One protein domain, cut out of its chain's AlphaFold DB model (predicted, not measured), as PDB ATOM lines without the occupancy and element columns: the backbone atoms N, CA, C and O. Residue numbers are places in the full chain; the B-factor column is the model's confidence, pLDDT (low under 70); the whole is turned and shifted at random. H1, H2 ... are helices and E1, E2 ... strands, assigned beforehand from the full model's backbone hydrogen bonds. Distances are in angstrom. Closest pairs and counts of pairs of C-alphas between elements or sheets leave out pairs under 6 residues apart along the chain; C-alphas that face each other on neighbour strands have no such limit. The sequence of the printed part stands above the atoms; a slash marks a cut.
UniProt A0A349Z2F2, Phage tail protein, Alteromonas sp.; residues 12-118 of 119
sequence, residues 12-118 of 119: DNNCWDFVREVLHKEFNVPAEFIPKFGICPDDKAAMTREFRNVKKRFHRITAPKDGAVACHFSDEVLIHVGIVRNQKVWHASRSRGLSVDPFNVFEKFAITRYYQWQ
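This is residues 12 to 118 of the 119 residues of the protein "Phage tail protein" of Alteromonas sp. (UniProt A0A349Z2F2). One strongly twisted sheet of six strands has H1 and H2 over one face, apart from each other, and the short H3 over the opposite face. E3, the longest strand, bends and lies nearest the middle of the whole. The 107 printed residues hold three named helices and six named strands, in chain order H1 H2 E1 E2 E3 E4 E5 H3 E6, a mixed class. The sheet's order is E1 E6 E2 E3 E4 E5, all antiparallel. The whole is compact, with a radius of gyration of the C-alphas of 12.4 A and spans of 28 by 28 by 26 A.

H1, residues 15 to 27, lies over E3, residues 77 to 85, along it at 24 degrees on the local plane; their closest C-alphas, Val 19 and Ile 83, are 5.8 A apart. H2, residues 44 to 57, on the same face, runs slantwise to E3 at 49 degrees on the local plane, with C-alphas 48 and 78 closest at 5.0 A. Edge strand E1, residues 58 to 61, neighbours E6, residues 111 to 117, with N 59 and O 116 2.9 A apart. E6 neighbours E2, residues 69 to 74, with N 71 and O 113 2.9 A apart. E2, E3, E4, residues 88 to 93, and E5, residues 97 to 102, form a meander of successive hairpins, within hydrogen-bond range at N 72 and O 80, 2.9 A, N 83 and O 90, 2.8 A, and N 91 and O 99, 2.9 A. E3 bends by 53 degrees at residue 80. H3, residues 103 to 106, is on the opposite face, over E3. Each O i to N i+4 pair is within range in H1, 8 of 10 in H2; H3 is too short for one.

H1, 16.9 A long, begins at C-alpha 15 (16.204, -42.225, 27.581). H2 measures 20.5 A and E3 24.0 A. E6, 20.0 A, ends at C-alpha 117 (27.663, -49.674, 17.533).

The C-alphas farthest apart, of Glu 32 and Lys 108, are 32.8 A apart. The printed part has no cut. H1 to H2 is a long link of 16 residues. The pLDDT is under 70 at residues 12 to 13 and 37 to 41.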
ATOM      1  N   ASP A  12       5.675 -44.470  28.990       55.38
ATOM      2  CA  ASP A  12       6.472 -45.627  28.515       55.38
ATOM      3  C   ASP A  12       7.769 -45.348  27.726       55.38
ATOM      4  O   ASP A  12       8.633 -46.225  27.680       55.38
ATOM      5  N   ASN A  13       7.992 -44.149  27.173       62.12
ATOM      6  CA  ASN A  13       9.256 -43.840  26.474       62.12
ATOM      7  C   ASN A  13      10.351 -43.335  27.430       62.12
ATOM      8  O   ASN A  13      10.152 -42.348  28.137       62.12
ATOM      9  N   ASN A  14      11.530 -43.964  27.410       79.06
ATOM     10  CA  ASN A  14      12.675 -43.627  28.267       79.06
ATOM     11  C   ASN A  14      13.882 -43.057  27.482       79.06
ATOM     12  O   ASN A  14      13.852 -42.873  26.263       79.06
ATOM     13  N   CYS A  15      14.977 -42.748  28.188       86.62
ATOM     14  CA  CYS A  15      16.204 -42.225  27.581       86.62
ATOM     15  C   CYS A  15      16.837 -43.202  26.578       86.62
ATOM     16  O   CYS A  15      17.453 -42.755  25.612       86.62
ATOM     17  N   TRP A  16      16.653 -44.511  26.761       86.94
ATOM     18  CA  TRP A  16      17.100 -45.523  25.810       86.94
ATOM     19  C   TRP A  16      16.223 -45.586  24.559       86.94
ATOM     20  O   TRP A  16      16.769 -45.679  23.462       86.94
ATOM     21  N   ASP A  17      14.898 -45.458  24.677       86.56
ATOM     22  CA  ASP A  17      14.011 -45.392  23.506       86.56
ATOM     23  C   ASP A  17      14.372 -44.213  22.603       86.56
ATOM     24  O   ASP A  17      14.454 -44.370  21.386       86.56
ATOM     25  N   PHE A  18      14.688 -43.062  23.202       88.69
ATOM     26  CA  PHE A  18      15.206 -41.913  22.468       88.69
ATOM     27  C   PHE A  18      16.500 -42.253  21.709       88.69
ATOM     28  O   PHE A  18      16.584 -42.039  20.501       88.69
ATOM     29  N   VAL A  19      17.501 -42.814  22.398       90.38
ATOM     30  CA  VAL A  19      18.781 -43.203  21.781       90.38
ATOM     31  C   VAL A  19      18.570 -44.205  20.645       90.38
ATOM     32  O   VAL A  19      19.175 -44.059  19.585       90.38
ATOM     33  N   ARG A  20      17.694 -45.195  20.838       89.06
ATOM     34  CA  ARG A  20      17.364 -46.215  19.838       89.06
ATOM     35  C   ARG A  20      16.750 -45.607  18.586       89.06
ATOM     36  O   ARG A  20      17.171 -45.938  17.482       89.06
ATOM     37  N   GLU A  21      15.789 -44.706  18.754       89.75
ATOM     38  CA  GLU A  21      15.168 -44.013  17.629       89.75
ATOM     39  C   GLU A  21      16.189 -43.162  16.867       89.75
ATOM     40  O   GLU A  21      16.180 -43.173  15.636       89.75
ATOM     41  N   VAL A  22      17.095 -42.461  17.563       91.12
ATOM     42  CA  VAL A  22      18.147 -41.667  16.904       91.12
ATOM     43  C   VAL A  22      19.131 -42.569  16.157       91.12
ATOM     44  O   VAL A  22      19.440 -42.300  14.997       91.12
ATOM     45  N   LEU A  23      19.596 -43.658  16.776       91.25
ATOM     46  CA  LEU A  23      20.470 -44.642  16.126       91.25
ATOM     47  C   LEU A  23      19.837 -45.202  14.848       91.25
ATOM     48  O   LEU A  23      20.507 -45.308  13.822       91.25
ATOM     49  N   HIS A  24      18.544 -45.514  14.898       91.62
ATOM     50  CA  HIS A  24      17.834 -46.046  13.748       91.62
ATOM     51  C   HIS A  24      17.654 -45.008  12.636       91.62
ATOM     52  O   HIS A  24      18.023 -45.254  11.490       91.62
ATOM     53  N   LYS A  25      17.107 -43.836  12.971       90.38
ATOM     54  CA  LYS A  25      16.668 -42.841  11.983       90.38
ATOM     55  C   LYS A  25      17.781 -41.947  11.450       90.38
ATOM     56  O   LYS A  25      17.669 -41.464  10.330       90.38
ATOM     57  N   GLU A  26      18.812 -41.679  12.249       91.00
ATOM     58  CA  GLU A  26      19.884 -40.740  11.887       91.00
ATOM     59  C   GLU A  26      21.191 -41.462  11.551       91.00
ATOM     60  O   GLU A  26      21.959 -40.982  10.720       91.00
ATOM     61  N   PHE A  27      21.442 -42.622  12.166       90.06
ATOM     62  CA  PHE A  27      22.668 -43.401  11.964       90.06
ATOM     63  C   PHE A  27      22.441 -44.710  11.193       90.06
ATOM     64  O   PHE A  27      23.376 -45.494  11.044       90.06
ATOM     65  N   ASN A  28      21.227 -44.929  10.668       89.25
ATOM     66  CA  ASN A  28      20.838 -46.083   9.847       89.25
ATOM     67  C   ASN A  28      21.142 -47.446  10.490       89.25
ATOM     68  O   ASN A  28      21.365 -48.433   9.788       89.25
ATOM     69  N   VAL A  29      21.156 -47.521  11.822       87.75
ATOM     70  CA  VAL A  29      21.317 -48.800  12.516       87.75
ATOM     71  C   VAL A  29      19.989 -49.568  12.421       87.75
ATOM     72  O   VAL A  29      18.949 -49.025  12.809       87.75
ATOM     73  N   PRO A  30      19.962 -50.813  11.915       85.50
ATOM     74  CA  PRO A  30      18.714 -51.569  11.813       85.50
ATOM     75  C   PRO A  30      18.071 -51.778  13.191       85.50
ATOM     76  O   PRO A  30      18.743 -52.151  14.159       85.50
ATOM     77  N   ALA A  31      16.773 -51.489  13.302       82.50
ATOM     78  CA  ALA A  31      16.068 -51.441  14.582       82.50
ATOM     79  C   ALA A  31      16.037 -52.804  15.297       82.50
ATOM     80  O   ALA A  31      16.023 -52.849  16.525       82.50
ATOM     81  N   GLU A  32      16.067 -53.903  14.545       81.19
ATOM     82  CA  GLU A  32      16.151 -55.281  15.031       81.19
ATOM     83  C   GLU A  32      17.453 -55.575  15.786       81.19
ATOM     84  O   GLU A  32      17.494 -56.447  16.660       81.19
ATOM     85  N   PHE A  33      18.516 -54.824  15.495       78.00
ATOM     86  CA  PHE A  33      19.801 -54.990  16.157       78.00
ATOM     87  C   PHE A  33      19.952 -54.100  17.389       78.00
ATOM     88  O   PHE A  33      20.724 -54.447  18.291       78.00
ATOM     89  N   ILE A  34      19.163 -53.023  17.483       76.50
ATOM     90  CA  ILE A  34      19.114 -52.150  18.654       76.50
ATOM     91  C   ILE A  34      18.078 -52.707  19.634       76.50
ATOM     92  O   ILE A  34      16.869 -52.546  19.446       76.50
ATOM     93  N   PRO A  35      18.514 -53.372  20.705       71.19
ATOM     94  CA  PRO A  35      17.591 -54.105  21.543       71.19
ATOM     95  C   PRO A  35      16.609 -53.165  22.254       71.19
ATOM     96  O   PRO A  35      16.998 -52.168  22.866       71.19
ATOM     97  N   LYS A  36      15.317 -53.500  22.187       70.19
ATOM     98  CA  LYS A  36      14.272 -52.860  22.987       70.19
ATOM     99  C   LYS A  36      14.218 -53.573  24.330       70.19
ATOM    100  O   LYS A  36      13.637 -54.646  24.450       70.19
ATOM    101  N   PHE A  37      14.869 -52.995  25.323       65.44
ATOM    102  CA  PHE A  37      14.776 -53.480  26.688       65.44
ATOM    103  C   PHE A  37      13.774 -52.632  27.457       65.44
ATOM    104  O   PHE A  37      13.649 -51.438  27.186       65.44
ATOM    105  N   GLY A  38      13.094 -53.236  28.433       57.72
ATOM    106  CA  GLY A  38      12.316 -52.518  29.444       57.72
ATOM    107  C   GLY A  38      13.239 -51.735  30.376       57.72
ATOM    108  O   GLY A  38      13.290 -52.006  31.572       57.72
ATOM    109  N   ILE A  39      14.034 -50.819  29.815       62.94
ATOM    110  CA  ILE A  39      14.906 -49.902  30.539       62.94
ATOM    111  C   ILE A  39      13.992 -48.905  31.239       62.94
ATOM    112  O   ILE A  39      13.701 -47.819  30.758       62.94
ATOM    113  N   CYS A  40      13.474 -49.316  32.388       65.81
ATOM    114  CA  CYS A  40      12.669 -48.458  33.226       65.81
ATOM    115  C   CYS A  40      13.605 -47.446  33.905       65.81
ATOM    116  O   CYS A  40      14.483 -47.858  34.667       65.81
ATOM    117  N   PRO A  41      13.452 -46.130  33.673       66.69
ATOM    118  CA  PRO A  41      14.242 -45.124  34.377       66.69
ATOM    119  C   PRO A  41      14.074 -45.192  35.895       66.69
ATOM    120  O   PRO A  41      14.977 -44.742  36.602       66.69
ATOM    121  N   ASP A  42      12.956 -45.751  36.362       70.50
ATOM    122  CA  ASP A  42      12.607 -45.885  37.775       70.50
ATOM    123  C   ASP A  42      13.222 -47.152  38.412       70.50
ATOM    124  O   ASP A  42      13.369 -47.209  39.630       70.50
ATOM    125  N   ASP A  43      13.687 -48.125  37.610       76.44
ATOM    126  CA  ASP A  43      14.441 -49.306  38.067       76.44
ATOM    127  C   ASP A  43      15.866 -49.316  37.484       76.44
ATOM    128  O   ASP A  43      16.167 -49.888  36.428       76.44
ATOM    129  N   LYS A  44      16.791 -48.692  38.222       79.56
ATOM    130  CA  LYS A  44      18.210 -48.604  37.843       79.56
ATOM    131  C   LYS A  44      18.913 -49.962  37.811       79.56
ATOM    132  O   LYS A  44      19.870 -50.135  37.048       79.56
ATOM    133  N   ALA A  45      18.458 -50.929  38.609       79.75
ATOM    134  CA  ALA A  45      19.042 -52.263  38.638       79.75
ATOM    135  C   ALA A  45      18.685 -53.028  37.357       79.75
ATOM    136  O   ALA A  45      19.578 -53.582  36.708       79.75
ATOM    137  N   ALA A  46      17.414 -52.983  36.940       77.19
ATOM    138  CA  ALA A  46      16.974 -53.515  35.655       77.19
ATOM    139  C   ALA A  46      17.684 -52.811  34.494       77.19
ATOM    140  O   ALA A  46      18.295 -53.478  33.663       77.19
ATOM    141  N   MET A  47      17.718 -51.478  34.482       78.44
ATOM    142  CA  MET A  47      18.415 -50.700  33.452       78.44
ATOM    143  C   MET A  47      19.899 -51.084  33.323       78.44
ATOM    144  O   MET A  47      20.402 -51.279  32.216       78.44
ATOM    145  N   THR A  48      20.598 -51.269  34.446       82.44
ATOM    146  CA  THR A  48      22.002 -51.709  34.454       82.44
ATOM    147  C   THR A  48      22.159 -53.144  33.950       82.44
ATOM    148  O   THR A  48      23.086 -53.434  33.189       82.44
ATOM    149  N   ARG A  49      21.269 -54.059  34.355       83.50
ATOM    150  CA  ARG A  49      21.270 -55.453  33.890       83.50
ATOM    151  C   ARG A  49      21.059 -55.525  32.382       83.50
ATOM    152  O   ARG A  49      21.854 -56.165  31.697       83.50
ATOM    153  N   GLU A  50      20.050 -54.833  31.869       80.50
ATOM    154  CA  GLU A  50      19.749 -54.825  30.441       80.50
ATOM    155  C   GLU A  50      20.876 -54.170  29.641       80.50
ATOM    156  O   GLU A  50      21.336 -54.734  28.650       80.50
ATOM    157  N   PHE A  51      21.451 -53.067  30.132       83.12
ATOM    158  CA  PHE A  51      22.640 -52.470  29.529       83.12
ATOM    159  C   PHE A  51      23.813 -53.453  29.403       83.12
ATOM    160  O   PHE A  51      24.500 -53.457  28.382       83.12
ATOM    161  N   ARG A  52      24.051 -54.327  30.391       84.81
ATOM    162  CA  ARG A  52      25.109 -55.354  30.294       84.81
ATOM    163  C   ARG A  52      24.868 -56.349  29.155       84.81
ATOM    164  O   ARG A  52      25.843 -56.907  28.648       84.81
ATOM    165  N   ASN A  53      23.618 -56.548  28.744       80.62
ATOM    166  CA  ASN A  53      23.269 -57.334  27.565       80.62
ATOM    167  C   ASN A  53      23.436 -56.508  26.281       80.62
ATOM    168  O   ASN A  53      24.096 -56.987  25.359       80.62
ATOM    169  N   VAL A  54      22.932 -55.261  26.253       76.62
ATOM    170  CA  VAL A  54      23.091 -54.320  25.120       76.62
ATOM    171  C   VAL A  54      24.559 -54.170  24.745       76.62
ATOM    172  O   VAL A  54      24.935 -54.341  23.587       76.62
ATOM    173  N   LYS A  55      25.400 -53.853  25.738       81.56
ATOM    174  CA  LYS A  55      26.780 -53.414  25.534       81.56
ATOM    175  C   LYS A  55      27.650 -54.469  24.861       81.56
ATOM    176  O   LYS A  55      28.736 -54.137  24.432       81.56
ATOM    177  N   LYS A  56      27.212 -55.729  24.768       84.00
ATOM    178  CA  LYS A  56      27.943 -56.773  24.035       84.00
ATOM    179  C   LYS A  56      28.010 -56.495  22.528       84.00
ATOM    180  O   LYS A  56      28.927 -56.980  21.885       84.00
ATOM    181  N   ARG A  57      27.067 -55.712  21.987       83.94
ATOM    182  CA  ARG A  57      27.035 -55.277  20.575       83.94
ATOM    183  C   ARG A  57      27.661 -53.904  20.334       83.94
ATOM    184  O   ARG A  57      27.656 -53.386  19.221       83.94
ATOM    185  N   PHE A  58      28.163 -53.284  21.396       88.38
ATOM    186  CA  PHE A  58      28.791 -51.979  21.329       88.38
ATOM    187  C   PHE A  58      30.207 -52.076  21.876       88.38
ATOM    188  O   PHE A  58      30.450 -52.690  22.910       88.38
ATOM    189  N   HIS A  59      31.153 -51.407  21.238       90.69
ATOM    190  CA  HIS A  59      32.497 -51.316  21.785       90.69
ATOM    191  C   HIS A  59      32.683 -50.000  22.520       90.69
ATOM    192  O   HIS A  59      32.225 -48.945  22.075       90.69
ATOM    193  N   ARG A  60      33.386 -50.049  23.651       94.06
ATOM    194  CA  ARG A  60      33.773 -48.832  24.357       94.06
ATOM    195  C   ARG A  60      34.789 -48.064  23.511       94.06
ATOM    196  O   ARG A  60      35.747 -48.651  23.008       94.06
ATOM    197  N   ILE A  61      34.597 -46.755  23.402       95.38
ATOM    198  CA  ILE A  61      35.531 -45.837  22.743       95.38
ATOM    199  C   ILE A  61      36.107 -44.845  23.752       95.38
ATOM    200  O   ILE A  61      35.495 -44.555  24.782       95.38
ATOM    201  N   THR A  62      37.310 -44.349  23.468       92.62
ATOM    202  CA  THR A  62      38.041 -43.409  24.331       92.62
ATOM    203  C   THR A  62      37.672 -41.950  24.081       92.62
ATOM    204  O   THR A  62      37.837 -41.132  24.978       92.62
ATOM    205  N   ALA A  63      37.150 -41.630  22.896       92.06
ATOM    206  CA  ALA A  63      36.709 -40.292  22.521       92.06
ATOM    207  C   ALA A  63      35.295 -40.352  21.920       92.06
ATOM    208  O   ALA A  63      35.011 -41.307  21.191       92.06
ATOM    209  N   PRO A  64      34.422 -39.366  22.197       93.81
ATOM    210  CA  PRO A  64      33.081 -39.313  21.629       93.81
ATOM    211  C   PRO A  64      33.138 -39.228  20.099       93.81
ATOM    212  O   PRO A  64      33.949 -38.498  19.530       93.81
ATOM    213  N   LYS A  65      32.265 -39.988  19.440       95.12
ATOM    214  CA  LYS A  65      32.084 -40.004  17.985       95.12
ATOM    215  C   LYS A  65      30.601 -39.964  17.674       95.12
ATOM    216  O   LYS A  65      29.816 -40.522  18.431       95.12
ATOM    217  N   ASP A  66      30.228 -39.333  16.571       95.50
ATOM    218  CA  ASP A  66      28.835 -39.294  16.132       95.50
ATOM    219  C   ASP A  66      28.265 -40.717  15.983       95.50
ATOM    220  O   ASP A  66      28.885 -41.602  15.392       95.50
ATOM    221  N   GLY A  67      27.098 -40.941  16.590       93.19
ATOM    222  CA  GLY A  67      26.456 -42.254  16.686       93.19
ATOM    223  C   GLY A  67      26.887 -43.082  17.902       93.19
ATOM    224  O   GLY A  67      26.323 -44.149  18.139       93.19
ATOM    225  N   ALA A  68      27.840 -42.608  18.710       95.00
ATOM    226  CA  ALA A  68      28.192 -43.259  19.965       95.00
ATOM    227  C   ALA A  68      27.162 -42.954  21.056       95.00
ATOM    228  O   ALA A  68      26.762 -41.809  21.265       95.00
ATOM    229  N   VAL A  69      26.784 -43.974  21.817       94.62
ATOM    230  CA  VAL A  69      25.942 -43.839  23.004       94.62
ATOM    231  C   VAL A  69      26.793 -43.322  24.160       94.62
ATOM    232  O   VAL A  69      27.756 -43.968  24.578       94.62
ATOM    233  N   ALA A  70      26.420 -42.168  24.700       96.00
ATOM    234  CA  ALA A  70      26.984 -41.612  25.918       96.00
ATOM    235  C   ALA A  70      26.230 -42.185  27.124       96.00
ATOM    236  O   ALA A  70      25.027 -41.982  27.264       96.00
ATOM    237  N   CYS A  71      26.917 -42.925  27.985       94.00
ATOM    238  CA  CYS A  71      26.321 -43.602  29.134       94.00
ATOM    239  C   CYS A  71      26.836 -42.989  30.436       94.00
ATOM    240  O   CYS A  71      28.046 -42.984  30.667       94.00
ATOM    241  N   HIS A  72      25.928 -42.526  31.292       94.44
ATOM    242  CA  HIS A  72      26.240 -42.060  32.641       94.44
ATOM    243  C   HIS A  72      26.127 -43.183  33.659       94.44
ATOM    244  O   HIS A  72      25.110 -43.884  33.721       94.44
ATOM    245  N   PHE A  73      27.143 -43.275  34.509       91.69
ATOM    246  CA  PHE A  73      27.206 -44.218  35.610       91.69
ATOM    247  C   PHE A  73      27.353 -43.499  36.949       91.69
ATOM    248  O   PHE A  73      28.148 -42.566  37.081       91.69
ATOM    249  N   SER A  74      26.609 -43.984  37.940       90.50
ATOM    250  CA  SER A  74      26.945 -43.821  39.354       90.50
ATOM    251  C   SER A  74      27.627 -45.119  39.774       90.50
ATOM    252  O   SER A  74      26.980 -46.168  39.780       90.50
ATOM    253  N   ASP A  75      28.935 -45.075  40.021       88.06
ATOM    254  CA  ASP A  75      29.786 -46.262  40.173       88.06
ATOM    255  C   ASP A  75      29.675 -47.215  38.964       88.06
ATOM    256  O   ASP A  75      30.136 -46.899  37.866       88.06
ATOM    257  N   GLU A  76      29.027 -48.369  39.137       86.94
ATOM    258  CA  GLU A  76      28.780 -49.367  38.085       86.94
ATOM    259  C   GLU A  76      27.293 -49.486  37.703       86.94
ATOM    260  O   GLU A  76      26.902 -50.394  36.960       86.94
ATOM    261  N   VAL A  77      26.457 -48.569  38.198       88.12
ATOM    262  CA  VAL A  77      25.022 -48.497  37.908       88.12
ATOM    263  C   VAL A  77      24.793 -47.505  36.776       88.12
ATOM    264  O   VAL A  77      25.128 -46.327  36.898       88.12
ATOM    265  N   LEU A  78      24.203 -47.968  35.673       88.75
ATOM    266  CA  LEU A  78      23.790 -47.090  34.582       88.75
ATOM    267  C   LEU A  78      22.582 -46.271  35.046       88.75
ATOM    268  O   LEU A  78      21.542 -46.830  35.396       88.75
ATOM    269  N   ILE A  79      22.706 -44.945  35.012       89.25
ATOM    270  CA  ILE A  79      21.665 -44.033  35.507       89.25
ATOM    271  C   ILE A  79      20.986 -43.228  34.402       89.25
ATOM    272  O   ILE A  79      19.820 -42.858  34.564       89.25
ATOM    273  N   HIS A  80      21.687 -42.985  33.288       91.31
ATOM    274  CA  HIS A  80      21.194 -42.192  32.163       91.31
ATOM    275  C   HIS A  80      21.966 -42.487  30.868       91.31
ATOM    276  O   HIS A  80      23.118 -42.922  30.916       91.31
ATOM    277  N   VAL A  81      21.343 -42.232  29.715       92.00
ATOM    278  CA  VAL A  81      21.969 -42.380  28.393       92.00
ATOM    279  C   VAL A  81      21.616 -41.227  27.453       92.00
ATOM    280  O   VAL A  81      20.560 -40.602  27.560       92.00
ATOM    281  N   GLY A  82      22.514 -40.972  26.510       94.06
ATOM    282  CA  GLY A  82      22.354 -40.053  25.393       94.06
ATOM    283  C   GLY A  82      23.088 -40.566  24.158       94.06
ATOM    284  O   GLY A  82      23.707 -41.628  24.180       94.06
ATOM    285  N   ILE A  83      23.029 -39.806  23.074       95.44
ATOM    286  CA  ILE A  83      23.664 -40.118  21.794       95.44
ATOM    287  C   ILE A  83      24.512 -38.932  21.349       95.44
ATOM    288  O   ILE A  83      24.083 -37.780  21.419       95.44
ATOM    289  N   VAL A  84      25.737 -39.205  20.916       96.88
ATOM    290  CA  VAL A  84      26.635 -38.190  20.376       96.88
ATOM    291  C   VAL A  84      26.196 -37.843  18.958       96.88
ATOM    292  O   VAL A  84      26.023 -38.726  18.115       96.88
ATOM    293  N   ARG A  85      26.009 -36.551  18.704       94.88
ATOM    294  CA  ARG A  85      25.671 -36.008  17.391       94.88
ATOM    295  C   ARG A  85      26.156 -34.570  17.269       94.88
ATOM    296  O   ARG A  85      25.857 -33.748  18.140       94.88
ATOM    297  N   ASN A  86      26.811 -34.236  16.157       93.75
ATOM    298  CA  ASN A  86      27.291 -32.886  15.860       93.75
ATOM    299  C   ASN A  86      28.105 -32.287  17.025       93.75
ATOM    300  O   ASN A  86      27.854 -31.153  17.443       93.75
ATOM    301  N   GLN A  87      29.046 -33.061  17.581       93.94
ATOM    302  CA  GLN A  87      29.911 -32.647  18.702       93.94
ATOM    303  C   GLN A  87      29.163 -32.281  20.002       93.94
ATOM    304  O   GLN A  87      29.668 -31.527  20.837       93.94
ATOM    305  N   LYS A  88      27.944 -32.797  20.178       96.69
ATOM    306  CA  LYS A  88      27.115 -32.622  21.377       96.69
ATOM    307  C   LYS A  88      26.495 -33.954  21.781       96.69
ATOM    308  O   LYS A  88      26.427 -34.877  20.973       96.69
ATOM    309  N   VAL A  89      26.007 -34.047  23.012       96.88
ATOM    310  CA  VAL A  89      25.182 -35.169  23.465       96.88
ATOM    311  C   VAL A  89      23.725 -34.764  23.410       96.88
ATOM    312  O   VAL A  89      23.293 -33.824  24.073       96.88
ATOM    313  N   TRP A  90      22.959 -35.495  22.617       95.19
ATOM    314  CA  TRP A  90      21.512 -35.406  22.599       95.19
ATOM    315  C   TRP A  90      20.986 -36.435  23.588       95.19
ATOM    316  O   TRP A  90      21.360 -37.606  23.538       95.19
ATOM    317  N   HIS A  91      20.130 -36.025  24.507       92.44
ATOM    318  CA  HIS A  91      19.556 -36.933  25.490       92.44
ATOM    319  C   HIS A  91      18.179 -36.453  25.905       92.44
ATOM    320  O   HIS A  91      17.877 -35.271  25.824       92.44
ATOM    321  N   ALA A  92      17.341 -37.369  26.371       88.94
ATOM    322  CA  ALA A  92      15.999 -37.026  26.807       88.94
ATOM    323  C   ALA A  92      15.777 -37.449  28.256       88.94
ATOM    324  O   ALA A  92      16.184 -38.540  28.658       88.94
ATOM    325  N   SER A  93      15.097 -36.609  29.032       82.94
ATOM    326  CA  SER A  93      14.685 -36.898  30.410       82.94
ATOM    327  C   SER A  93      13.187 -36.663  30.589       82.94
ATOM    328  O   SER A  93      12.593 -35.864  29.866       82.94
ATOM    329  N   ARG A  94      12.582 -37.317  31.588       78.31
ATOM    330  CA  ARG A  94      11.150 -37.172  31.887       78.31
ATOM    331  C   ARG A  94      10.753 -35.725  32.186       78.31
ATOM    332  O   ARG A  94       9.705 -35.278  31.745       78.31
ATOM    333  N   SER A  95      11.587 -34.997  32.928       77.88
ATOM    334  CA  SER A  95      11.275 -33.646  33.407       77.88
ATOM    335  C   SER A  95      11.532 -32.538  32.387       77.88
ATOM    336  O   SER A  95      10.927 -31.477  32.503       77.88
ATOM    337  N   ARG A  96      12.431 -32.743  31.411       79.00
ATOM    338  CA  ARG A  96      12.836 -31.695  30.451       79.00
ATOM    339  C   ARG A  96      12.583 -32.038  28.982       79.00
ATOM    340  O   ARG A  96      12.714 -31.159  28.140       79.00
ATOM    341  N   GLY A  97      12.236 -33.284  28.654       83.88
ATOM    342  CA  GLY A  97      12.211 -33.746  27.264       83.88
ATOM    343  C   GLY A  97      13.623 -33.806  26.677       83.88
ATOM    344  O   GLY A  97      14.571 -34.137  27.398       83.88
ATOM    345  N   LEU A  98      13.761 -33.508  25.381       89.19
ATOM    346  CA  LEU A  98      15.057 -33.427  24.699       89.19
ATOM    347  C   LEU A  98      15.930 -32.300  25.273       89.19
ATOM    348  O   LEU A  98      15.512 -31.154  25.401       89.19
ATOM    349  N   SER A  99      17.185 -32.624  25.543       91.19
ATOM    350  CA  SER A  99      18.268 -31.709  25.885       91.19
ATOM    351  C   SER A  99      19.465 -31.986  24.973       91.19
ATOM    352  O   SER A  99      19.673 -33.114  24.515       91.19
ATOM    353  N   VAL A 100      20.217 -30.933  24.658       94.62
ATOM    354  CA  VAL A 100      21.375 -30.988  23.760       94.62
ATOM    355  C   VAL A 100      22.533 -30.278  24.441       94.62
ATOM    356  O   VAL A 100      22.653 -29.054  24.372       94.62
ATOM    357  N   ASP A 101      23.393 -31.066  25.069       96.06
ATOM    358  CA  ASP A 101      24.463 -30.565  25.919       96.06
ATOM    359  C   ASP A 101      25.828 -30.709  25.227       96.06
ATOM    360  O   ASP A 101      26.104 -31.726  24.581       96.06
ATOM    361  N   PRO A 102      26.728 -29.720  25.350       96.94
ATOM    362  CA  PRO A 102      28.147 -29.919  25.068       96.94
ATOM    363  C   PRO A 102      28.735 -31.057  25.922       96.94
ATOM    364  O   PRO A 102      28.293 -31.264  27.054       96.94
ATOM    365  N   PHE A 103      29.769 -31.753  25.429       96.06
ATOM    366  CA  PHE A 103      30.383 -32.891  26.143       96.06
ATOM    367  C   PHE A 103      30.767 -32.549  27.583       96.06
ATOM    368  O   PHE A 103      30.360 -33.233  28.513       96.06
ATOM    369  N   ASN A 104      31.449 -31.422  27.781       95.88
ATOM    370  CA  ASN A 104      31.888 -30.969  29.098       95.88
ATOM    371  C   ASN A 104      30.740 -30.599  30.052       95.88
ATOM    372  O   ASN A 104      30.965 -30.514  31.254       95.88
ATOM    373  N   VAL A 105      29.542 -30.298  29.546       96.19
ATOM    374  CA  VAL A 105      28.357 -30.053  30.380       96.19
ATOM    375  C   VAL A 105      27.741 -31.387  30.768       96.19
ATOM    376  O   VAL A 105      27.496 -31.615  31.949       96.19
ATOM    377  N   PHE A 106      27.572 -32.287  29.799       94.94
ATOM    378  CA  PHE A 106      27.024 -33.618  30.026       94.94
ATOM    379  C   PHE A 106      27.889 -34.424  31.016       94.94
ATOM    380  O   PHE A 106      27.391 -34.930  32.016       94.94
ATOM    381  N   GLU A 107      29.208 -34.442  30.819       95.44
ATOM    382  CA  GLU A 107      30.176 -35.186  31.644       95.44
ATOM    383  C   GLU A 107      30.307 -34.683  33.088       95.44
ATOM    384  O   GLU A 107      30.827 -35.399  33.941       95.44
ATOM    385  N   LYS A 108      29.830 -33.475  33.410       94.88
ATOM    386  CA  LYS A 108      29.858 -32.967  34.795       94.88
ATOM    387  C   LYS A 108      28.859 -33.666  35.709       94.88
ATOM    388  O   LYS A 108      29.003 -33.580  36.925       94.88
ATOM    389  N   PHE A 109      27.833 -34.306  35.153       89.69
ATOM    390  CA  PHE A 109      26.752 -34.877  35.951       89.69
ATOM    391  C   PHE A 109      27.097 -36.244  36.548       89.69
ATOM    392  O   PHE A 109      26.545 -36.596  37.588       89.69
ATOM    393  N   ALA A 110      27.958 -37.025  35.891       92.88
ATOM    394  CA  ALA A 110      28.302 -38.384  36.298       92.88
ATOM    395  C   ALA A 110      29.521 -38.903  35.522       92.88
ATOM    396  O   ALA A 110      29.985 -38.282  34.571       92.88
ATOM    397  N   ILE A 111      30.005 -40.096  35.878       95.12
ATOM    398  CA  ILE A 111      31.049 -40.767  35.101       95.12
ATOM    399  C   ILE A 111      30.472 -41.163  33.737       95.12
ATOM    400  O   ILE A 111      29.598 -42.031  33.651       95.12
ATOM    401  N   THR A 112      31.000 -40.569  32.668       96.06
ATOM    402  CA  THR A 112      30.573 -40.854  31.293       96.06
ATOM    403  C   THR A 112      31.471 -41.886  30.630       96.06
ATOM    404  O   THR A 112      32.699 -41.798  30.655       96.06
ATOM    405  N   ARG A 113      30.857 -42.881  29.991       96.06
ATOM    406  CA  ARG A 113      31.542 -43.842  29.118       96.06
ATOM    407  C   ARG A 113      30.829 -43.863  27.765       96.06
ATOM    408  O   ARG A 113      29.601 -43.905  27.723       96.06
ATOM    409  N   TYR A 114      31.591 -43.854  26.675       95.88
ATOM    410  CA  TYR A 114      31.060 -43.831  25.310       95.88
ATOM    411  C   TYR A 114      31.130 -45.214  24.663       95.88
ATOM    412  O   TYR A 114      32.139 -45.913  24.802       95.88
ATOM    413  N   TYR A 115      30.075 -45.592  23.941       93.88
ATOM    414  CA  TYR A 115      29.942 -46.900  23.303       93.88
ATOM    415  C   TYR A 115      29.441 -46.762  21.866       93.88
ATOM    416  O   TYR A 115      28.369 -46.217  21.636       93.88
ATOM    417  N   GLN A 116      30.194 -47.271  20.897       92.06
ATOM    418  CA  GLN A 116      29.840 -47.209  19.480       92.06
ATOM    419  C   GLN A 116      29.275 -48.551  19.015       92.06
ATOM    420  O   GLN A 116      29.764 -49.610  19.408       92.06
ATOM    421  N   TRP A 117      28.240 -48.496  18.181       87.12
ATOM    422  CA  TRP A 117      27.663 -49.674  17.533       87.12
ATOM    423  C   TRP A 117      28.673 -50.345  16.583       87.12
ATOM    424  O   TRP A 117      29.326 -49.632  15.821       87.12
ATOM    425  N   GLN A 118      28.790 -51.682  16.603       78.44
ATOM    426  CA  GLN A 118      29.670 -52.430  15.675       78.44
ATOM    427  C   GLN A 118      28.953 -53.351  14.683       78.44
ATOM    428  O   GLN A 118      29.581 -53.738  13.701       78.44
TER     429      GLN A 118